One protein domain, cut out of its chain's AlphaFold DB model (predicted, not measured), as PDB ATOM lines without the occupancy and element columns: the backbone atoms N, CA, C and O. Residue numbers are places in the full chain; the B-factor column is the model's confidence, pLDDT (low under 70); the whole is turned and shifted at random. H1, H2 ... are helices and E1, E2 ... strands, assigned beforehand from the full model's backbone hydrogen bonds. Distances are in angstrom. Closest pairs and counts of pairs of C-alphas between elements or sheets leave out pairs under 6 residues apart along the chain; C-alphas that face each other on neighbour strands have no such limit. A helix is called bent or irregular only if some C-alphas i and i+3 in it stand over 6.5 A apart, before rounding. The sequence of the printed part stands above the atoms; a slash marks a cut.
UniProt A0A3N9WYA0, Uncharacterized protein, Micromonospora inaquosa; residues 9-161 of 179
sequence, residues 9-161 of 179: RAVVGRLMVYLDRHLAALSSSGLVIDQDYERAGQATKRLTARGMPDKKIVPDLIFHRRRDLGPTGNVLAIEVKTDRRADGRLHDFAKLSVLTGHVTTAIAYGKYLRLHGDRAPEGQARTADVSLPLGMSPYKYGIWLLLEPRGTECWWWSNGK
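What this domain is: This is residues 9 to 161 of the 179 residues of an uncharacterized protein of Micromonospora inaquosa (UniProt A0A3N9WYA0). One long helix, H4, lies in the middle between two sheets: a twisted sheet of five strands on one side of it and a small sheet of three strands on the other. A second long helix, H1, packs on the large sheet near E1, E2 and E3, and the long loop of residues 41 to 60 joins H3 to E2. The printed part has 153 residues, with four named helices and eight named strands in the order H1 H2 E1 H3 E2 E3 H4 E4 E5 E6 E7 E8. The large sheet runs E1 E2 E3 E7 E8 and is mixed; the small one runs E5 E4 E6 and is antiparallel. The class is mixed, helices and strands, and the whole is compact, with a radius of gyration of the C-alphas of 15.4 A and spans of 47 by 42 by 27 A.

Where its parts are: H1, residues 9 to 22, begins at C-alpha 9 (-25.512, -55.225, -56.829) and is 20.0 A long. H2 is residues 24 to 28, E1 31 to 34, H3 37 to 40 and E2 61 to 65. H3 is neither bent nor irregular, but only just: C-alphas 37 and 40 are 6.2 A apart. E3, residues 74 to 81, is 22.0 A long, and H4, residues 86 to 99, 19.7 A. E4 is residues 105 to 109, E5 112 to 114 and E6 126 to 131. E7, residues 141 to 148, is 22.8 A long; E8, residues 151 to 158, is 23.5 A long and ends at C-alpha 158 (-23.955, -41.980, -35.482).

How they stand to each other: H1 is on the large sheet at the sheet's level, height 2.3 A; its closest C-alphas to E3 are those of Val 12 and Val 80, 6.9 A. H2 and H3 only graze this sheet. E1 and E2 are antiparallel, N 32 to O 64 being 2.8 A. E2 and E3 form a hairpin, with N 63 to O 76 at 2.8 A. E3 and E7 are parallel, with N 79 to O 143 at 2.9 A. E7 and E8 form a hairpin, with N 144 to O 155 at 2.8 A. H4 is on the large sheet at a height of 9.4 A, over E7 and only just over E3, with 3 C-alphas; it runs along the strands, at 10 degrees to E7 on the local plane. Its closest C-alphas to E7 are those of Leu 96 and Gly 142, 5.9 A. H4 is also on the small sheet, at a height of 6.8 A, over E5 and E4, only just slantwise to the strands, at 33 degrees to E4 on the local plane. The C-alphas of His 91 and Leu 113 in E5 are 4.5 A apart, the closest of the two elements. E4 and E5 form a hairpin, with N 107 to O 114 at 2.8 A; E4 and E6 are antiparallel, with N 106 to O 130 at 2.8 A. In H1, H2 and H4 every O i to N i+4 pair is within hydrogen-bond range; H3 is too short for one.

The domain as a whole: The C-alphas of Ser 28 and Gly 123, the two farthest apart, are 48.8 A apart. The printed part has no cut. The links H3 to E2 and E5 to E6 are long. Mean pLDDT of the printed part is 81.5; it is under 70 in residues 26 to 29, 36 to 56, 66 to 72 and 150 to 151.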
ATOM      1  N   ARG A   9     -24.238 -54.548 -57.103       81.44
ATOM      2  CA  ARG A   9     -25.512 -55.225 -56.829       81.44
ATOM      3  C   ARG A   9     -25.352 -56.703 -56.461       81.44
ATOM      4  O   ARG A   9     -26.044 -57.189 -55.567       81.44
ATOM      5  N   ALA A  10     -24.466 -57.435 -57.134       84.00
ATOM      6  CA  ALA A  10     -24.212 -58.839 -56.819       84.00
ATOM      7  C   ALA A  10     -23.484 -58.998 -55.471       84.00
ATOM      8  O   ALA A  10     -23.797 -59.920 -54.718       84.00
ATOM      9  N   VAL A  11     -22.564 -58.085 -55.138       86.00
ATOM     10  CA  VAL A  11     -21.908 -58.051 -53.819       86.00
ATOM     11  C   VAL A  11     -22.927 -57.776 -52.717       86.00
ATOM     12  O   VAL A  11     -22.995 -58.524 -51.744       86.00
ATOM     13  N   VAL A  12     -23.777 -56.769 -52.910       86.81
ATOM     14  CA  VAL A  12     -24.851 -56.401 -51.983       86.81
ATOM     15  C   VAL A  12     -25.842 -57.560 -51.788       86.81
ATOM     16  O   VAL A  12     -26.223 -57.864 -50.658       86.81
ATOM     17  N   GLY A  13     -26.183 -58.294 -52.854       84.81
ATOM     18  CA  GLY A  13     -26.985 -59.523 -52.775       84.81
ATOM     19  C   GLY A  13     -26.350 -60.619 -51.919       84.81
ATOM     20  O   GLY A  13     -27.012 -61.195 -51.057       84.81
ATOM     21  N   ARG A  14     -25.053 -60.885 -52.103       86.62
ATOM     22  CA  ARG A  14     -24.327 -61.870 -51.281       86.62
ATOM     23  C   ARG A  14     -24.235 -61.434 -49.822       86.62
ATOM     24  O   ARG A  14     -24.407 -62.266 -48.935       86.62
ATOM     25  N   LEU A  15     -24.003 -60.143 -49.580       86.69
ATOM     26  CA  LEU A  15     -23.942 -59.581 -48.236       86.69
ATOM     27  C   LEU A  15     -25.283 -59.739 -47.510       86.69
ATOM     28  O   LEU A  15     -25.284 -60.150 -46.356       86.69
ATOM     29  N   MET A  16     -26.417 -59.511 -48.182       84.69
ATOM     30  CA  MET A  16     -27.732 -59.784 -47.591       84.69
ATOM     31  C   MET A  16     -27.886 -61.234 -47.152       84.69
ATOM     32  O   MET A  16     -28.254 -61.473 -46.012       84.69
ATOM     33  N   VAL A  17     -27.597 -62.194 -48.037       83.44
ATOM     34  CA  VAL A  17     -27.733 -63.627 -47.719       83.44
ATOM     35  C   VAL A  17     -26.846 -64.003 -46.534       83.44
ATOM     36  O   VAL A  17     -27.263 -64.746 -45.646       83.44
ATOM     37  N   TYR A  18     -25.622 -63.472 -46.501       86.44
ATOM     38  CA  TYR A  18     -24.714 -63.676 -45.382       86.44
ATOM     39  C   TYR A  18     -25.286 -63.105 -44.079       86.44
ATOM     40  O   TYR A  18     -25.345 -63.821 -43.079       86.44
ATOM     41  N   LEU A  19     -25.719 -61.843 -44.092       83.69
ATOM     42  CA  LEU A  19     -26.256 -61.164 -42.917       83.69
ATOM     43  C   LEU A  19     -27.541 -61.832 -42.424       83.69
ATOM     44  O   LEU A  19     -27.646 -62.089 -41.234       83.69
ATOM     45  N   ASP A  20     -28.471 -62.186 -43.305       80.44
ATOM     46  CA  ASP A  20     -29.726 -62.858 -42.941       80.44
ATOM     47  C   ASP A  20     -29.463 -64.189 -42.216       80.44
ATOM     48  O   ASP A  20     -30.026 -64.461 -41.154       80.44
ATOM     49  N   ARG A  21     -28.496 -64.976 -42.710       81.81
ATOM     50  CA  ARG A  21     -28.093 -66.237 -42.074       81.81
ATOM     51  C   ARG A  21     -27.436 -66.041 -40.706       81.81
ATOM     52  O   ARG A  21     -27.692 -66.827 -39.798       81.81
ATOM     53  N   HIS A  22     -26.566 -65.043 -40.558       82.19
ATOM     54  CA  HIS A  22     -25.786 -64.843 -39.326       82.19
ATOM     55  C   HIS A  22     -26.501 -63.963 -38.295       82.19
ATOM     56  O   HIS A  22     -26.141 -63.970 -37.120       82.19
ATOM     57  N   LEU A  23     -27.532 -63.236 -38.716       77.69
ATOM     58  CA  LEU A  23     -28.328 -62.336 -37.889       77.69
ATOM     59  C   LEU A  23     -29.766 -62.841 -37.719       77.69
ATOM     60  O   LEU A  23     -30.651 -62.061 -37.384       77.69
ATOM     61  N   ALA A  24     -30.010 -64.146 -37.870       73.19
ATOM     62  CA  ALA A  24     -31.334 -64.749 -37.689       73.19
ATOM     63  C   ALA A  24     -31.968 -64.427 -36.315       73.19
ATOM     64  O   ALA A  24     -33.181 -64.254 -36.201       73.19
ATOM     65  N   ALA A  25     -31.144 -64.269 -35.272       70.00
ATOM     66  CA  ALA A  25     -31.584 -63.819 -33.949       70.00
ATOM     67  C   ALA A  25     -32.026 -62.339 -33.916       70.00
ATOM     68  O   ALA A  25     -32.852 -61.951 -33.095       70.00
ATOM     69  N   LEU A  26     -31.521 -61.489 -34.815       68.81
ATOM     70  CA  LEU A  26     -32.042 -60.129 -34.978       68.81
ATOM     71  C   LEU A  26     -33.416 -60.154 -35.657       68.81
ATOM     72  O   LEU A  26     -34.302 -59.391 -35.264       68.81
ATOM     73  N   SER A  27     -33.639 -61.071 -36.599       67.06
ATOM     74  CA  SER A  27     -34.947 -61.256 -37.235       67.06
ATOM     75  C   SER A  27     -36.035 -61.646 -36.228       67.06
ATOM     76  O   SER A  27     -37.144 -61.108 -36.285       67.06
ATOM     77  N   SER A  28     -35.725 -62.489 -35.235       66.75
ATOM     78  CA  SER A  28     -36.667 -62.818 -34.148       66.75
ATOM     79  C   SER A  28     -36.958 -61.632 -33.216       66.75
ATOM     80  O   SER A  28     -38.054 -61.543 -32.666       66.75
ATOM     81  N   SER A  29     -36.037 -60.666 -33.114       68.25
ATOM     82  CA  SER A  29     -36.250 -59.384 -32.420       68.25
ATOM     83  C   SER A  29     -37.038 -58.346 -33.242       68.25
ATOM     84  O   SER A  29     -37.266 -57.224 -32.787       68.25
ATOM     85  N   GLY A  30     -37.481 -58.710 -34.451       75.56
ATOM     86  CA  GLY A  30     -38.288 -57.856 -35.323       75.56
ATOM     87  C   GLY A  30     -37.486 -56.872 -36.178       75.56
ATOM     88  O   GLY A  30     -38.080 -55.935 -36.717       75.56
ATOM     89  N   LEU A  31     -36.169 -57.060 -36.309       79.19
ATOM     90  CA  LEU A  31     -35.324 -56.315 -37.247       79.19
ATOM     91  C   LEU A  31     -35.305 -57.001 -38.616       79.19
ATOM     92  O   LEU A  31     -35.314 -58.222 -38.699       79.19
ATOM     93  N   VAL A  32     -35.289 -56.216 -39.688       80.06
ATOM     94  CA  VAL A  32     -35.301 -56.700 -41.075       80.06
ATOM     95  C   VAL A  32     -34.244 -55.959 -41.880       80.06
ATOM     96  O   VAL A  32     -34.001 -54.770 -41.652       80.06
ATOM     97  N   ILE A  33     -33.632 -56.686 -42.815       81.38
ATOM     98  CA  ILE A  33     -32.651 -56.186 -43.776       81.38
ATOM     99  C   ILE A  33     -33.308 -56.144 -45.146       81.38
ATOM    100  O   ILE A  33     -33.829 -57.160 -45.595       81.38
ATOM    101  N   ASP A  34     -33.227 -55.008 -45.829       77.38
ATOM    102  CA  ASP A  34     -33.734 -54.865 -47.192       77.38
ATOM    103  C   ASP A  34     -32.729 -54.144 -48.099       77.38
ATOM    104  O   ASP A  34     -31.919 -53.332 -47.652       77.38
ATOM    105  N   GLN A  35     -32.809 -54.447 -49.395       71.19
ATOM    106  CA  GLN A  35     -32.209 -53.654 -50.482       71.19
ATOM    107  C   GLN A  35     -33.174 -52.600 -51.024       71.19
ATOM    108  O   GLN A  35     -32.755 -51.630 -51.648       71.19
ATOM    109  N   ASP A  36     -34.476 -52.823 -50.840       62.78
ATOM    110  CA  ASP A  36     -35.521 -52.020 -51.455       62.78
ATOM    111  C   ASP A  36     -36.483 -51.511 -50.388       62.78
ATOM    112  O   ASP A  36     -37.381 -52.211 -49.912       62.78
ATOM    113  N   TYR A  37     -36.263 -50.254 -50.020       57.97
ATOM    114  CA  TYR A  37     -37.016 -49.540 -48.999       57.97
ATOM    115  C   TYR A  37     -38.506 -49.352 -49.371       57.97
ATOM    116  O   TYR A  37     -39.297 -48.929 -48.532       57.97
ATOM    117  N   GLU A  38     -38.927 -49.661 -50.608       53.09
ATOM    118  CA  GLU A  38     -40.322 -49.510 -51.057       53.09
ATOM    119  C   GLU A  38     -41.241 -50.670 -50.631       53.09
ATOM    120  O   GLU A  38     -42.462 -50.507 -50.624       53.09
ATOM    121  N   ARG A  39     -40.696 -51.817 -50.196       48.94
ATOM    122  CA  ARG A  39     -41.514 -52.959 -49.734       48.94
ATOM    123  C   ARG A  39     -42.151 -52.755 -48.352       48.94
ATOM    124  O   ARG A  39     -43.092 -53.473 -48.019       48.94
ATOM    125  N   ALA A  40     -41.690 -51.775 -47.572       47.84
ATOM    126  CA  ALA A  40     -42.117 -51.535 -46.187       47.84
ATOM    127  C   ALA A  40     -43.211 -50.449 -46.014       47.84
ATOM    128  O   ALA A  40     -43.485 -50.014 -44.895       47.84
ATOM    129  N   GLY A  41     -43.880 -50.013 -47.089       47.94
ATOM    130  CA  GLY A  41     -45.021 -49.085 -47.018       47.94
ATOM    131  C   GLY A  41     -44.654 -47.599 -46.828       47.94
ATOM    132  O   GLY A  41     -43.661 -47.116 -47.371       47.94
ATOM    133  N   GLN A  42     -45.491 -46.841 -46.096       44.97
ATOM    134  CA  GLN A  42     -45.383 -45.373 -45.925       44.97
ATOM    135  C   GLN A  42     -44.110 -44.895 -45.208       44.97
ATOM    136  O   GLN A  42     -43.780 -43.709 -45.244       44.97
ATOM    137  N   ALA A  43     -43.353 -45.803 -44.597       44.84
ATOM    138  CA  ALA A  43     -41.981 -45.540 -44.216       44.84
ATOM    139  C   ALA A  43     -41.138 -45.561 -45.493       44.84
ATOM    140  O   ALA A  43     -40.496 -46.561 -45.755       44.84
ATOM    141  N   THR A  44     -41.160 -44.505 -46.317       47.97
ATOM    142  CA  THR A  44     -40.301 -44.380 -47.512       47.97
ATOM    143  C   THR A  44     -39.318 -43.218 -47.337       47.97
ATOM    144  O   THR A  44     -39.683 -42.054 -47.486       47.97
ATOM    145  N   LYS A  45     -38.055 -43.513 -46.993       54.84
ATOM    146  CA  LYS A  45     -37.010 -42.557 -46.605       54.84
ATOM    147  C   LYS A  45     -36.241 -42.088 -47.812       54.84
ATOM    148  O   LYS A  45     -35.079 -42.411 -48.023       54.84
ATOM    149  N   ARG A  46     -36.974 -41.375 -48.651       64.88
ATOM    150  CA  ARG A  46     -36.497 -40.815 -49.906       64.88
ATOM    151  C   ARG A  46     -35.806 -39.509 -49.584       64.88
ATOM    152  O   ARG A  46     -36.462 -38.653 -49.013       64.88
ATOM    153  N   LEU A  47     -34.548 -39.305 -49.965       58.03
ATOM    154  CA  LEU A  47     -34.069 -37.927 -49.993       58.03
ATOM    155  C   LEU A  47     -34.824 -37.177 -51.094       58.03
ATOM    156  O   LEU A  47     -34.858 -37.631 -52.237       58.03
ATOM    157  N   THR A  48     -35.449 -36.058 -50.747       64.31
ATOM    158  CA  THR A  48     -36.186 -35.225 -51.700       64.31
ATOM    159  C   THR A  48     -35.320 -34.058 -52.117       64.31
ATOM    160  O   THR A  48     -34.777 -33.346 -51.273       64.31
ATOM    161  N   ALA A  49     -35.213 -33.849 -53.422       58.84
ATOM    162  CA  ALA A  49     -34.598 -32.664 -53.986       58.84
ATOM    163  C   ALA A  49     -35.666 -31.576 -54.157       58.84
ATOM    164  O   ALA A  49     -36.655 -31.789 -54.866       58.84
ATOM    165  N   ARG A  50     -35.487 -30.399 -53.547       58.25
ATOM    166  CA  ARG A  50     -36.386 -29.262 -53.805       58.25
ATOM    167  C   ARG A  50     -36.279 -28.896 -55.293       58.25
ATOM    168  O   ARG A  50     -35.220 -28.474 -55.737       58.25
ATOM    169  N   GLY A  51     -37.360 -29.087 -56.053       55.62
ATOM    170  CA  GLY A  51     -37.395 -28.828 -57.499       55.62
ATOM    171  C   GLY A  51     -37.045 -30.018 -58.407       55.62
ATOM    172  O   GLY A  51     -37.047 -29.846 -59.620       55.62
ATOM    173  N   MET A  52     -36.791 -31.221 -57.868       62.00
ATOM    174  CA  MET A  52     -36.654 -32.450 -58.672       62.00
ATOM    175  C   MET A  52     -37.474 -33.596 -58.050       62.00
ATOM    176  O   MET A  52     -36.918 -34.407 -57.302       62.00
ATOM    177  N   PRO A  53     -38.790 -33.670 -58.326       56.28
ATOM    178  CA  PRO A  53     -39.701 -34.611 -57.666       56.28
ATOM    179  C   PRO A  53     -39.378 -36.095 -57.915       56.28
ATOM    180  O   PRO A  53     -39.751 -36.935 -57.098       56.28
ATOM    181  N   ASP A  54     -38.621 -36.421 -58.968       57.50
ATOM    182  CA  ASP A  54     -38.412 -37.812 -59.403       57.50
ATOM    183  C   ASP A  54     -37.053 -38.416 -59.017       57.50
ATOM    184  O   ASP A  54     -36.810 -39.607 -59.238       57.50
ATOM    185  N   LYS A  55     -36.135 -37.633 -58.431       58.22
ATOM    186  CA  LYS A  55     -34.801 -38.153 -58.107       58.22
ATOM    187  C   LYS A  55     -34.819 -38.920 -56.786       58.22
ATOM    188  O   LYS A  55     -34.644 -38.350 -55.713       58.22
ATOM    189  N   LYS A  56     -34.988 -40.240 -56.882       65.19
ATOM    190  CA  LYS A  56     -34.869 -41.174 -55.755       65.19
ATOM    191  C   LYS A  56     -33.400 -41.365 -55.374       65.19
ATOM    192  O   LYS A  56     -32.579 -41.707 -56.223       65.19
ATOM    193  N   ILE A  57     -33.076 -41.182 -54.097       71.88
ATOM    194  CA  ILE A  57     -31.750 -41.494 -53.557       71.88
ATOM    195  C   ILE A  57     -31.937 -42.397 -52.345       71.88
ATOM    196  O   ILE A  57     -32.517 -41.980 -51.342       71.88
ATOM    197  N   VAL A  58     -31.466 -43.635 -52.478       78.94
ATOM    198  CA  VAL A  58     -31.553 -44.697 -51.473       78.94
ATOM    199  C   VAL A  58     -30.159 -45.263 -51.184       78.94
ATOM    200  O   VAL A  58     -29.282 -45.166 -52.053       78.94
ATOM    201  N   PRO A  59     -29.939 -45.789 -49.970       85.88
ATOM    202  CA  PRO A  59     -28.755 -46.574 -49.662       85.88
ATOM    203  C   PRO A  59     -28.830 -47.986 -50.254       85.88
ATOM    204  O   PRO A  59     -29.914 -48.454 -50.597       85.88
ATOM    205  N   ASP A  60     -27.683 -48.659 -50.349       88.50
ATOM    206  CA  ASP A  60     -27.585 -50.017 -50.903       88.50
ATOM    207  C   ASP A  60     -28.269 -51.062 -50.010       88.50
ATOM    208  O   ASP A  60     -28.866 -52.018 -50.508       88.50
ATOM    209  N   LEU A  61     -28.183 -50.886 -48.686       87.00
ATOM    210  CA  LEU A  61     -28.867 -51.719 -47.697       87.00
ATOM    211  C   LEU A  61     -29.406 -50.888 -46.540       87.00
ATOM    212  O   LEU A  61     -28.844 -49.863 -46.148       87.00
ATOM    213  N   ILE A  62     -30.476 -51.390 -45.936       85.31
ATOM    214  CA  ILE A  62     -31.087 -50.808 -44.747       85.31
ATOM    215  C   ILE A  62     -31.437 -51.877 -43.726       85.31
ATOM    216  O   ILE A  62     -31.907 -52.958 -44.067       85.31
ATOM    217  N   PHE A  63     -31.269 -51.524 -42.459       85.25
ATOM    218  CA  PHE A  63     -31.810 -52.252 -41.324       85.25
ATOM    219  C   PHE A  63     -32.905 -51.409 -40.686       85.25
ATOM    220  O   PHE A  63     -32.699 -50.235 -40.352       85.25
ATOM    221  N   HIS A  64     -34.063 -52.021 -40.479       81.38
ATOM    222  CA  HIS A  64     -35.212 -51.355 -39.884       81.38
ATOM    223  C   HIS A  64     -36.035 -52.318 -39.024       81.38
ATOM    224  O   HIS A  64     -35.835 -53.531 -39.054       81.38
ATOM    225  N   ARG A  65     -36.949 -51.784 -38.212       78.06
ATOM    226  CA  ARG A  65     -37.869 -52.592 -37.395       78.06
ATOM    227  C   ARG A  65     -39.167 -52.849 -38.162       78.06
ATOM    228  O   ARG A  65     -39.871 -51.907 -38.499       78.06
ATOM    229  N   ARG A  66     -39.531 -54.120 -38.364       68.94
ATOM    230  CA  ARG A  66     -40.658 -54.564 -39.213       68.94
ATOM    231  C   ARG A  66     -42.027 -54.006 -38.818       68.94
ATOM    232  O   ARG A  66     -42.891 -53.836 -39.666       68.94
ATOM    233  N   ARG A  67     -42.259 -53.815 -37.518       65.81
ATOM    234  CA  ARG A  67     -43.558 -53.385 -36.961       65.81
ATOM    235  C   ARG A  67     -43.597 -51.902 -36.608       65.81
ATOM    236  O   ARG A  67     -44.613 -51.419 -36.123       65.81
ATOM    237  N   ASP A  68     -42.490 -51.204 -36.813       64.12
ATOM    238  CA  ASP A  68     -42.361 -49.802 -36.460       64.12
ATOM    239  C   ASP A  68     -42.549 -48.957 -37.718       64.12
ATOM    240  O   ASP A  68     -41.609 -48.688 -38.463       64.12
ATOM    241  N   LEU A  69     -43.802 -48.569 -37.958       56.75
ATOM    242  CA  LEU A  69     -44.165 -47.619 -39.013       56.75
ATOM    243  C   LEU A  69     -43.798 -46.174 -38.630       56.75
ATOM    244  O   LEU A  69     -44.002 -45.250 -39.415       56.75
ATOM    245  N   GLY A  70     -43.287 -45.975 -37.414       59.38
ATOM    246  CA  GLY A  70     -42.892 -44.690 -36.882       59.38
ATOM    247  C   GLY A  70     -41.443 -44.312 -37.210       59.38
ATOM    248  O   GLY A  70     -40.645 -45.100 -37.729       59.38
ATOM    249  N   PRO A  71     -41.053 -43.075 -36.867       60.44
ATOM    250  CA  PRO A  71     -39.699 -42.565 -37.074       60.44
ATOM    251  C   PRO A  71     -38.594 -43.430 -36.445       60.44
ATOM    252  O   PRO A  71     -37.466 -43.435 -36.942       60.44
ATOM    253  N   THR A  72     -38.914 -44.179 -35.388       68.62
ATOM    254  CA  THR A  72     -38.009 -45.039 -34.615       68.62
ATOM    255  C   THR A  72     -37.632 -46.345 -35.309       68.62
ATOM    256  O   THR A  72     -36.653 -46.978 -34.900       68.62
ATOM    257  N   GLY A  73     -38.322 -46.706 -36.396       75.88
ATOM    258  CA  GLY A  73     -38.013 -47.889 -37.200       75.88
ATOM    259  C   GLY A  73     -36.681 -47.793 -37.941       75.88
ATOM    260  O   GLY A  73     -36.215 -48.774 -38.505       75.88
ATOM    261  N   ASN A  74     -36.043 -46.627 -37.908       80.50
ATOM    262  CA  ASN A  74     -34.880 -46.279 -38.695       80.50
ATOM    263  C   ASN A  74     -33.559 -46.597 -38.004       80.50
ATOM    264  O   ASN A  74     -33.051 -45.807 -37.203       80.50
ATOM    265  N   VAL A  75     -32.986 -47.759 -38.295       86.94
ATOM    266  CA  VAL A  75     -31.845 -48.242 -37.513       86.94
ATOM    267  C   VAL A  75     -30.531 -47.921 -38.206       86.94
ATOM    268  O   VAL A  75     -29.768 -47.108 -37.688       86.94
ATOM    269  N   LEU A  76     -30.276 -48.509 -39.372       89.31
ATOM    270  CA  LEU A  76     -28.983 -48.395 -40.041       89.31
ATOM    271  C   LEU A  76     -29.147 -48.308 -41.564       89.31
ATOM    272  O   LEU A  76     -29.906 -49.076 -42.145       89.31
ATOM    273  N   ALA A  77     -28.421 -47.382 -42.189       90.56
ATOM    274  CA  ALA A  77     -28.253 -47.288 -43.638       90.56
ATOM    275  C   ALA A  77     -26.823 -47.689 -44.023       90.56
ATOM    276  O   ALA A  77     -25.878 -47.311 -43.331       90.56
ATOM    277  N   ILE A  78     -26.654 -48.444 -45.106       92.06
ATOM    278  CA  ILE A  78     -25.353 -48.963 -45.535       92.06
ATOM    279  C   ILE A  78     -25.132 -48.675 -47.017       92.06
ATOM    280  O   ILE A  78     -26.001 -48.932 -47.847       92.06
ATOM    281  N   GLU A  79     -23.940 -48.191 -47.333       93.69
ATOM    282  CA  GLU A  79     -23.395 -48.068 -48.682       93.69
ATOM    283  C   GLU A  79     -22.259 -49.068 -48.857       93.69
ATOM    284  O   GLU A  79     -21.389 -49.186 -47.990       93.69
ATOM    285  N   VAL A  80     -22.258 -49.780 -49.976       92.44
ATOM    286  CA  VAL A  80     -21.239 -50.766 -50.330       92.44
ATOM    287  C   VAL A  80     -20.618 -50.356 -51.653       92.44
ATOM    288  O   VAL A  80     -21.324 -50.113 -52.628       92.44
ATOM    289  N   LYS A  81     -19.290 -50.305 -51.698       92.00
ATOM    290  CA  LYS A  81     -18.526 -49.977 -52.900       92.00
ATOM    291  C   LYS A  81     -17.477 -51.035 -53.168       92.00
ATOM    292  O   LYS A  81     -16.924 -51.641 -52.251       92.00
ATOM    293  N   THR A  82     -17.215 -51.257 -54.449       89.56
ATOM    294  CA  THR A  82     -16.197 -52.210 -54.923       89.56
ATOM    295  C   THR A  82     -15.028 -51.517 -55.618       89.56
ATOM    296  O   THR A  82     -14.170 -52.190 -56.181       89.56
ATOM    297  N   ASP A  83     -15.009 -50.181 -55.620       85.81
ATOM    298  CA  ASP A  83     -13.914 -49.374 -56.147       85.81
ATOM    299  C   ASP A  83     -13.664 -48.112 -55.300       85.81
ATOM    300  O   ASP A  83     -14.515 -47.665 -54.528       85.81
ATOM    301  N   ARG A  84     -12.467 -47.532 -55.447       85.06
ATOM    302  CA  ARG A  84     -12.008 -46.329 -54.724       85.06
ATOM    303  C   ARG A  84     -12.297 -45.011 -55.435       85.06
ATOM    304  O   ARG A  84     -11.592 -44.023 -55.205       85.06
ATOM    305  N   ARG A  85     -13.281 -44.940 -56.331       86.75
ATOM    306  CA  ARG A  85     -13.554 -43.679 -57.033       86.75
ATOM    307  C   ARG A  85     -13.971 -42.605 -56.032       86.75
ATOM    308  O   ARG A  85     -15.015 -42.700 -55.387       86.75
ATOM    309  N   ALA A  86     -13.169 -41.543 -55.955       85.62
ATOM    310  CA  ALA A  86     -13.382 -40.444 -55.016       85.62
ATOM    311  C   ALA A  86     -14.780 -39.822 -55.155       85.62
ATOM    312  O   ALA A  86     -15.429 -39.538 -54.151       85.62
ATOM    313  N   ASP A  87     -15.277 -39.677 -56.388       88.00
ATOM    314  CA  ASP A  87     -16.604 -39.112 -56.642       88.00
ATOM    315  C   ASP A  87     -17.753 -39.974 -56.113       88.00
ATOM    316  O   ASP A  87     -18.768 -39.412 -55.683       88.00
ATOM    317  N   GLY A  88     -17.590 -41.303 -56.160       89.00
ATOM    318  CA  GLY A  88     -18.526 -42.267 -55.584       89.00
ATOM    319  C   GLY A  88     -18.541 -42.136 -54.068       89.00
ATOM    320  O   GLY A  88     -19.574 -41.809 -53.493       89.00
ATOM    321  N   ARG A  89     -17.362 -42.207 -53.439       92.81
ATOM    322  CA  ARG A  89     -17.224 -42.048 -51.986       92.81
ATOM    323  C   ARG A  89     -17.819 -40.735 -51.469       92.81
ATOM    324  O   ARG A  89     -18.588 -40.754 -50.516       92.81
ATOM    325  N   LEU A  90     -17.510 -39.596 -52.096       95.06
ATOM    326  CA  LEU A  90     -18.071 -38.296 -51.687       95.06
ATOM    327  C   LEU A  90     -19.594 -38.239 -51.860       95.06
ATOM    328  O   LEU A  90     -20.288 -37.647 -51.036       95.06
ATOM    329  N   HIS A  91     -20.127 -38.869 -52.912       94.38
ATOM    330  CA  HIS A  91     -21.571 -38.980 -53.096       94.38
ATOM    331  C   HIS A  91     -22.225 -39.764 -51.959       94.38
ATOM    332  O   HIS A  91     -23.218 -39.298 -51.393       94.38
ATOM    333  N   ASP A  92     -21.655 -40.907 -51.593       94.69
ATOM    334  CA  ASP A  92     -22.182 -41.751 -50.523       94.69
ATOM    335  C   ASP A  92     -22.042 -41.091 -49.155       94.69
ATOM    336  O   ASP A  92     -22.954 -41.163 -48.337       94.69
ATOM    337  N   PHE A  93     -20.933 -40.390 -48.913       95.75
ATOM    338  CA  PHE A  93     -20.708 -39.658 -47.670       95.75
ATOM    339  C   PHE A  93     -21.733 -38.542 -47.509       95.75
ATOM    340  O   PHE A  93     -22.321 -38.402 -46.436       95.75
ATOM    341  N   ALA A  94     -22.006 -37.783 -48.573       95.50
ATOM    342  CA  ALA A  94     -23.060 -36.779 -48.562       95.50
ATOM    343  C   ALA A  94     -24.437 -37.419 -48.318       95.50
ATOM    344  O   ALA A  94     -25.212 -36.932 -47.494       95.50
ATOM    345  N   LYS A  95     -24.718 -38.549 -48.978       93.75
ATOM    346  CA  LYS A  95     -25.965 -39.303 -48.814       93.75
ATOM    347  C   LYS A  95     -26.167 -39.771 -47.369       93.75
ATOM    348  O   LYS A  95     -27.185 -39.448 -46.760       93.75
ATOM    349  N   LEU A  96     -25.195 -40.488 -46.804       94.44
ATOM    350  CA  LEU A  96     -25.244 -41.007 -45.435       94.44
ATOM    351  C   LEU A  96     -25.280 -39.884 -44.400       94.44
ATOM    352  O   LEU A  96     -25.992 -40.005 -43.406       94.44
ATOM    353  N   SER A  97     -24.596 -38.766 -44.648       95.62
ATOM    354  CA  SER A  97     -24.617 -37.612 -43.744       95.62
ATOM    355  C   SER A  97     -26.008 -36.985 -43.637       95.62
ATOM    356  O   SER A  97     -26.433 -36.644 -42.535       95.62
ATOM    357  N   VAL A  98     -26.754 -36.887 -44.744       93.19
ATOM    358  CA  VAL A  98     -28.157 -36.437 -44.703       93.19
ATOM    359  C   VAL A  98     -29.044 -37.504 -44.056       93.19
ATOM    360  O   VAL A  98     -29.830 -37.200 -43.161       93.19
ATOM    361  N   LEU A  99     -28.896 -38.773 -44.455       90.50
ATOM    362  CA  LEU A  99     -29.714 -39.879 -43.941       90.50
ATOM    363  C   LEU A  99     -29.563 -40.093 -42.429       90.50
ATOM    364  O   LEU A  99     -30.511 -40.542 -41.790       90.50
ATOM    365  N   THR A 100     -28.406 -39.773 -41.851       92.75
ATOM    366  CA  THR A 100     -28.118 -39.890 -40.410       92.75
ATOM    367  C   THR A 100     -28.244 -38.564 -39.659       92.75
ATOM    368  O   THR A 100     -28.051 -38.521 -38.447       92.75
ATOM    369  N   GLY A 101     -28.607 -37.476 -40.342       92.44
ATOM    370  CA  GLY A 101     -28.809 -36.171 -39.717       92.44
ATOM    371  C   GLY A 101     -27.522 -35.486 -39.259       92.44
ATOM    372  O   GLY A 101     -27.596 -34.539 -38.485       92.44
ATOM    373  N   HIS A 102     -26.350 -35.935 -39.724       95.06
ATOM    374  CA  HIS A 102     -25.102 -35.184 -39.557       95.06
ATOM    375  C   HIS A 102     -25.205 -33.798 -40.207       95.06
ATOM    376  O   HIS A 102     -24.762 -32.803 -39.636       95.06
ATOM    377  N   VAL A 103     -25.818 -33.749 -41.388       94.81
ATOM    378  CA  VAL A 103     -26.176 -32.510 -42.080       94.81
ATOM    379  C   VAL A 103     -27.664 -32.520 -42.402       94.81
ATOM    380  O   VAL A 103     -28.279 -33.577 -42.548       94.81
ATOM    381  N   THR A 104     -28.248 -31.337 -42.555       92.25
ATOM    382  CA  THR A 104     -29.660 -31.186 -42.931       92.25
ATOM    383  C   THR A 104     -29.880 -31.312 -44.438       92.25
ATOM    384  O   THR A 104     -30.925 -31.805 -44.868       92.25
ATOM    385  N   THR A 105     -28.901 -30.889 -45.241       92.94
ATOM    386  CA  THR A 105     -28.985 -30.858 -46.705       92.94
ATOM    387  C   THR A 105     -27.664 -31.240 -47.370       92.94
ATOM    388  O   THR A 105     -26.589 -30.895 -46.879       92.94
ATOM    389  N   ALA A 106     -27.753 -31.876 -48.536       94.06
ATOM    390  CA  ALA A 106     -26.664 -32.039 -49.496       94.06
ATOM    391  C   ALA A 106     -27.003 -31.328 -50.814       94.06
ATOM    392  O   ALA A 106     -28.169 -31.094 -51.125       94.06
ATOM    393  N   ILE A 107     -25.990 -31.022 -51.615       94.00
ATOM    394  CA  ILE A 107     -26.131 -30.380 -52.921       94.00
ATOM    395  C   ILE A 107     -26.092 -31.456 -54.008       94.00
ATOM    396  O   ILE A 107     -25.155 -32.254 -54.072       94.00
ATOM    397  N   ALA A 108     -27.087 -31.472 -54.890       92.00
ATOM    398  CA  ALA A 108     -27.111 -32.348 -56.051       92.00
ATOM    399  C   ALA A 108     -26.397 -31.723 -57.254       92.00
ATOM    400  O   ALA A 108     -26.693 -30.595 -57.656       92.00
ATOM    401  N   TYR A 109     -25.539 -32.514 -57.890       91.31
ATOM    402  CA  TYR A 109     -24.878 -32.221 -59.162       91.31
ATOM    403  C   TYR A 109     -25.148 -33.400 -60.094       91.31
ATOM    404  O   TYR A 109     -24.576 -34.469 -59.888       91.31
ATOM    405  N   GLY A 110     -26.080 -33.267 -61.043       85.50
ATOM    406  CA  GLY A 110     -26.458 -34.367 -61.938       85.50
ATOM    407  C   GLY A 110     -26.830 -35.637 -61.166       85.50
ATOM    408  O   GLY A 110     -27.833 -35.654 -60.454       85.50
ATOM    409  N   LYS A 111     -26.011 -36.695 -61.258       83.69
ATOM    410  CA  LYS A 111     -26.190 -37.948 -60.491       83.69
ATOM    411  C   LYS A 111     -25.536 -37.940 -59.103       83.69
ATOM    412  O   LYS A 111     -25.970 -38.690 -58.236       83.69
ATOM    413  N   TYR A 112     -24.570 -37.062 -58.861       91.06
ATOM    414  CA  TYR A 112     -23.794 -37.001 -57.625       91.06
ATOM    415  C   TYR A 112     -24.432 -36.112 -56.549       91.06
ATOM    416  O   TYR A 112     -25.319 -35.297 -56.813       91.06
ATOM    417  N   LEU A 113     -23.956 -36.298 -55.316       93.06
ATOM    418  CA  LEU A 113     -24.275 -35.490 -54.139       93.06
ATOM    419  C   LEU A 113     -22.976 -34.981 -53.524       93.06
ATOM    420  O   LEU A 113     -21.954 -35.662 -53.615       93.06
ATOM    421  N   ARG A 114     -23.017 -33.805 -52.908       95.94
ATOM    422  CA  ARG A 114     -21.876 -33.173 -52.241       95.94
ATOM    423  C   ARG A 114     -22.330 -32.454 -50.977       95.94
ATOM    424  O   ARG A 114     -23.445 -31.931 -50.937       95.94
ATOM    425  N   LEU A 115     -21.479 -32.417 -49.962       95.69
ATOM    426  CA  LEU A 115     -21.646 -31.538 -48.809       95.69
ATOM    427  C   LEU A 115     -21.161 -30.122 -49.140       95.69
ATOM    428  O   LEU A 115     -20.471 -29.890 -50.136       95.69
ATOM    429  N   HIS A 116     -21.530 -29.153 -48.304       91.38
ATOM    430  CA  HIS A 116     -20.966 -27.809 -48.404       91.38
ATOM    431  C   HIS A 116     -19.449 -27.857 -48.181       91.38
ATOM    432  O   HIS A 116     -18.987 -28.391 -47.178       91.38
ATOM    433  N   GLY A 117     -18.692 -27.279 -49.114       89.88
ATOM    434  CA  GLY A 117     -17.227 -27.276 -49.091       89.88
ATOM    435  C   GLY A 117     -16.577 -28.401 -49.902       89.88
ATOM    436  O   GLY A 117     -15.406 -28.277 -50.251       89.88
ATOM    437  N   ASP A 118     -17.322 -29.445 -50.282       93.94
ATOM    438  CA  ASP A 118     -16.796 -30.455 -51.199       93.94
ATOM    439  C   ASP A 118     -16.579 -29.866 -52.600       93.94
ATOM    440  O   ASP A 118     -17.344 -29.024 -53.085       93.94
ATOM    441  N   ARG A 119     -15.572 -30.387 -53.308       92.69
ATOM    442  CA  ARG A 119     -15.361 -30.068 -54.722       92.69
ATOM    443  C   ARG A 119     -16.549 -30.564 -55.560       92.69
ATOM    444  O   ARG A 119     -16.934 -31.737 -55.491       92.69
ATOM    445  N   ALA A 120     -17.093 -29.677 -56.391       92.69
ATOM    446  CA  ALA A 120     -18.111 -30.037 -57.373       92.69
ATOM    447  C   ALA A 120     -17.567 -31.087 -58.366       92.69
ATOM    448  O   ALA A 120     -16.396 -30.999 -58.754       92.69
ATOM    449  N   PRO A 121     -18.386 -32.062 -58.803       91.69
ATOM    450  CA  PRO A 121     -17.998 -32.960 -59.883       91.69
ATOM    451  C   PRO A 121     -17.684 -32.165 -61.152       91.69
ATOM    452  O   PRO A 121     -18.366 -31.187 -61.471       91.69
ATOM    453  N   GLU A 122     -16.665 -32.593 -61.888       91.31
ATOM    454  CA  GLU A 122     -16.218 -31.903 -63.093       91.31
ATOM    455  C   GLU A 122     -17.336 -31.802 -64.143       91.31
ATOM    456  O   GLU A 122     -18.056 -32.767 -64.405       91.31
ATOM    457  N   GLY A 123     -17.501 -30.605 -64.715       89.75
ATOM    458  CA  GLY A 123     -18.482 -30.340 -65.769       89.75
ATOM    459  C   GLY A 123     -19.952 -30.420 -65.339       89.75
ATOM    460  O   GLY A 123     -20.825 -30.376 -66.202       89.75
ATOM    461  N   GLN A 124     -20.262 -30.542 -64.042       89.56
ATOM    462  CA  GLN A 124     -21.644 -30.640 -63.564       89.56
ATOM    463  C   GLN A 124     -22.085 -29.374 -62.837       89.56
ATOM    464  O   GLN A 124     -21.445 -28.912 -61.895       89.56
ATOM    465  N   ALA A 125     -23.232 -28.837 -63.252       90.31
ATOM    466  CA  ALA A 125     -23.879 -27.725 -62.572       90.31
ATOM    467  C   ALA A 125     -24.648 -28.203 -61.331       90.31
ATOM    468  O   ALA A 125     -25.136 -29.339 -61.272       90.31
ATOM    469  N   ARG A 126     -24.789 -27.313 -60.344       91.75
ATOM    470  CA  ARG A 126     -25.703 -27.517 -59.215       91.75
ATOM    471  C   ARG A 126     -27.133 -27.622 -59.743       91.75
ATOM    472  O   ARG A 126     -27.559 -26.799 -60.545       91.75
ATOM    473  N   THR A 127     -27.863 -28.617 -59.257       89.25
ATOM    474  CA  THR A 127     -29.230 -28.931 -59.705       89.25
ATOM    475  C   THR A 127     -30.277 -28.693 -58.623       89.25
ATOM    476  O   THR A 127     -31.325 -28.132 -58.920       89.25
ATOM    477  N   ALA A 128     -30.008 -29.073 -57.372       89.31
ATOM    478  CA  ALA A 128     -30.943 -28.878 -56.263       89.31
ATOM    479  C   ALA A 128     -30.263 -29.038 -54.899       89.31
ATOM    480  O   ALA A 128     -29.138 -29.534 -54.817       89.31
ATOM    481  N   ASP A 129     -31.010 -28.714 -53.844       90.56
ATOM    482  CA  ASP A 129     -30.711 -29.142 -52.478       90.56
ATOM    483  C   ASP A 129     -31.550 -30.369 -52.125       90.56
ATOM    484  O   ASP A 129     -32.739 -30.447 -52.449       90.56
ATOM    485  N   VAL A 130     -30.906 -31.328 -51.473       88.31
ATOM    486  CA  VAL A 130     -31.411 -32.661 -51.159       88.31
ATOM    487  C   VAL A 130     -31.468 -32.824 -49.649       88.31
ATOM    488  O   VAL A 130     -30.445 -32.688 -48.981       88.31
ATOM    489  N   SER A 131     -32.640 -33.146 -49.110       88.62
ATOM    490  CA  SER A 131     -32.866 -33.294 -47.669       88.62
ATOM    491  C   SER A 131     -33.694 -34.533 -47.346       88.62
ATOM    492  O   SER A 131     -34.306 -35.139 -48.230       88.62
ATOM    493  N   LEU A 132     -33.767 -34.878 -46.058       83.56
ATOM    494  CA  LEU A 132     -34.834 -35.752 -45.578       83.56
ATOM    495  C   LEU A 132     -36.208 -35.057 -45.768       83.56
ATOM    496  O   LEU A 132     -36.296 -33.834 -45.612       83.56
ATOM    497  N   PRO A 133     -37.274 -35.807 -46.100       78.19
ATOM    498  CA  PRO A 133     -38.648 -35.324 -46.145       78.19
ATOM    499  C   PRO A 133     -39.122 -34.809 -44.789       78.19
ATOM    500  O   PRO A 133     -38.658 -35.244 -43.733       78.19
ATOM    501  N   LEU A 134     -40.123 -33.933 -44.810       75.88
ATOM    502  CA  LEU A 134     -40.791 -33.493 -43.587       75.88
ATOM    503  C   LEU A 134     -41.426 -34.684 -42.849       75.88
ATOM    504  O   LEU A 134     -41.991 -35.583 -43.468       75.88
ATOM    505  N   GLY A 135     -41.318 -34.688 -41.518       74.12
ATOM    506  CA  GLY A 135     -41.837 -35.761 -40.656       74.12
ATOM    507  C   GLY A 135     -40.959 -37.015 -40.593       74.12
ATOM    508  O   GLY A 135     -41.251 -37.943 -39.840       74.12
ATOM    509  N   MET A 136     -39.858 -37.050 -41.340       77.25
ATOM    510  CA  MET A 136     -38.944 -38.177 -41.350       77.25
ATOM    511  C   MET A 136     -37.822 -38.033 -40.327       77.25
ATOM    512  O   MET A 136     -37.068 -37.066 -40.354       77.25
ATOM    513  N   SER A 137     -37.632 -39.051 -39.487       83.06
ATOM    514  CA  SER A 137     -36.442 -39.105 -38.633       83.06
ATOM    515  C   SER A 137     -35.238 -39.732 -39.337       83.06
ATOM    516  O   SER A 137     -35.425 -40.714 -40.072       83.06
ATOM    517  N   PRO A 138     -34.018 -39.226 -39.073       88.69
ATOM    518  CA  PRO A 138     -32.785 -39.816 -39.577       88.69
ATOM    519  C   PRO A 138     -32.556 -41.235 -39.048       88.69
ATOM    520  O   PRO A 138     -33.183 -41.678 -38.084       88.69
ATOM    521  N   TYR A 139     -31.673 -41.981 -39.701       88.81
ATOM    522  CA  TYR A 139     -31.197 -43.271 -39.213       88.81
ATOM    523  C   TYR A 139     -30.355 -43.083 -37.949       88.81
ATOM    524  O   TYR A 139     -29.702 -42.052 -37.767       88.81
ATOM    525  N   LYS A 140     -30.369 -44.078 -37.055       90.88
ATOM    526  CA  LYS A 140     -29.502 -44.064 -35.865       90.88
ATOM    527  C   LYS A 140     -28.030 -44.190 -36.242       90.88
ATOM    528  O   LYS A 140     -27.191 -43.547 -35.615       90.88
ATOM    529  N   TYR A 141     -27.750 -44.993 -37.266       93.69
ATOM    530  CA  TYR A 141     -26.406 -45.284 -37.733       93.69
ATOM    531  C   TYR A 141     -26.316 -45.260 -39.260       93.69
ATOM    532  O   TYR A 141     -27.301 -45.493 -39.966       93.69
ATOM    533  N   GLY A 142     -25.116 -44.997 -39.760       94.56
ATOM    534  CA  GLY A 142     -24.757 -45.122 -41.168       94.56
ATOM    535  C   GLY A 142     -23.436 -45.862 -41.293       94.56
ATOM    536  O   GLY A 142     -22.580 -45.713 -40.422       94.56
ATOM    537  N   ILE A 143     -23.265 -46.652 -42.345       95.25
ATOM    538  CA  ILE A 143     -22.021 -47.367 -42.628       95.25
ATOM    539  C   ILE A 143     -21.690 -47.222 -44.117       95.25
ATOM    540  O   ILE A 143     -22.552 -47.405 -44.969       95.25
ATOM    541  N   TRP A 144     -20.433 -46.938 -44.432       95.88
ATOM    542  CA  TRP A 144     -19.879 -47.021 -45.780       95.88
ATOM    543  C   TRP A 144     -18.781 -48.083 -45.796       95.88
ATOM    544  O   TRP A 144     -17.877 -48.034 -44.961       95.88
ATOM    545  N   LEU A 145     -18.869 -49.042 -46.720       93.44
ATOM    546  CA  LEU A 145     -17.978 -50.200 -46.813       93.44
ATOM    547  C   LEU A 145     -17.354 -50.286 -48.198       93.44
ATOM    548  O   LEU A 145     -18.053 -50.511 -49.184       93.44
ATOM    549  N   LEU A 146     -16.031 -50.216 -48.254       91.94
ATOM    550  CA  LEU A 146     -15.263 -50.612 -49.423       91.94
ATOM    551  C   LEU A 146     -14.875 -52.083 -49.303       91.94
ATOM    552  O   LEU A 146     -14.177 -52.467 -48.364       91.94
ATOM    553  N   LEU A 147     -15.291 -52.897 -50.266       87.00
ATOM    554  CA  LEU A 147     -14.968 -54.318 -50.335       87.00
ATOM    555  C   LEU A 147     -14.064 -54.583 -51.541       87.00
ATOM    556  O   LEU A 147     -14.541 -54.815 -52.651       87.00
ATOM    557  N   GLU A 148     -12.749 -54.573 -51.317       83.25
ATOM    558  CA  GLU A 148     -11.748 -54.903 -52.331       83.25
ATOM    559  C   GLU A 148     -10.896 -56.109 -51.906       83.25
ATOM    560  O   GLU A 148     -10.653 -56.306 -50.713       83.25
ATOM    561  N   PRO A 149     -10.340 -56.886 -52.857       74.50
ATOM    562  CA  PRO A 149      -9.500 -58.047 -52.542       74.50
ATOM    563  C   PRO A 149      -8.287 -57.752 -51.647       74.50
ATOM    564  O   PRO A 149      -7.732 -58.670 -51.051       74.50
ATOM    565  N   ARG A 150      -7.824 -56.497 -51.609       67.62
ATOM    566  CA  ARG A 150      -6.588 -56.077 -50.927       67.62
ATOM    567  C   ARG A 150      -6.815 -55.053 -49.816       67.62
ATOM    568  O   ARG A 150      -5.850 -54.484 -49.316       67.62
ATOM    569  N   GLY A 151      -8.063 -54.790 -49.438       68.31
ATOM    570  CA  GLY A 151      -8.346 -53.868 -48.350       68.31
ATOM    571  C   GLY A 151      -9.831 -53.649 -48.129       68.31
ATOM    572  O   GLY A 151     -10.613 -53.578 -49.074       68.31
ATOM    573  N   THR A 152     -10.189 -53.498 -46.860       79.94
ATOM    574  CA  THR A 152     -11.512 -53.049 -46.439       79.94
ATOM    575  C   THR A 152     -11.355 -51.689 -45.783       79.94
ATOM    576  O   THR A 152     -10.614 -51.546 -44.814       79.94
ATOM    577  N   GLU A 153     -12.029 -50.686 -46.332       90.50
ATOM    578  CA  GLU A 153     -12.173 -49.376 -45.700       90.50
ATOM    579  C   GLU A 153     -13.602 -49.283 -45.176       90.50
ATOM    580  O   GLU A 153     -14.554 -49.630 -45.878       90.50
ATOM    581  N   CYS A 154     -13.753 -48.857 -43.928       93.19
ATOM    582  CA  CYS A 154     -15.052 -48.724 -43.294       93.19
ATOM    583  C   CYS A 154     -15.150 -47.351 -42.643       93.19
ATOM    584  O   CYS A 154     -14.251 -46.936 -41.911       93.19
ATOM    585  N   TRP A 155     -16.253 -46.665 -42.905       95.75
ATOM    586  CA  TRP A 155     -16.620 -45.431 -42.228       95.75
ATOM    587  C   TRP A 155     -17.994 -45.592 -41.617       95.75
ATOM    588  O   TRP A 155     -18.863 -46.251 -42.188       95.75
ATOM    589  N   TRP A 156     -18.203 -44.976 -40.464       95.94
ATOM    590  CA  TRP A 156     -19.475 -45.051 -39.772       95.94
ATOM    591  C   TRP A 156     -19.936 -43.682 -39.280       95.94
ATOM    592  O   TRP A 156     -19.144 -42.780 -39.009       95.94
ATOM    593  N   TRP A 157     -21.251 -43.553 -39.171       95.94
ATOM    594  CA  TRP A 157     -21.958 -42.390 -38.658       95.94
ATOM    595  C   TRP A 157     -22.794 -42.830 -37.463       95.94
ATOM    596  O   TRP A 157     -23.444 -43.879 -37.496       95.94
ATOM    597  N   SER A 158     -22.849 -41.983 -36.442       94.62
ATOM    598  CA  SER A 158     -23.955 -41.980 -35.482       94.62
ATOM    599  C   SER A 158     -24.847 -40.781 -35.758       94.62
ATOM    600  O   SER A 158     -24.388 -39.775 -36.296       94.62
ATOM    601  N   ASN A 159     -26.123 -40.894 -35.399       92.44
ATOM    602  CA  ASN A 159     -27.104 -39.840 -35.625       92.44
ATOM    603  C   ASN A 159     -26.597 -38.474 -35.128       92.44
ATOM    604  O   ASN A 159     -26.172 -38.349 -33.976       92.44
ATOM    605  N   GLY A 160     -26.615 -37.479 -36.017       92.69
ATOM    606  CA  GLY A 160     -26.157 -36.119 -35.727       92.69
ATOM    607  C   GLY A 160     -24.637 -35.932 -35.681       92.69
ATOM    608  O   GLY A 160     -24.181 -34.820 -35.420       92.69
ATOM    609  N   LYS A 161     -23.830 -36.972 -35.929       94.62
ATOM    610  CA  LYS A 161     -22.363 -36.901 -35.854       94.62
ATOM    611  C   LYS A 161     -21.695 -37.110 -37.207       94.62
ATOM    612  O   LYS A 161     -22.193 -37.834 -38.063       94.62
TER     613      LYS A 161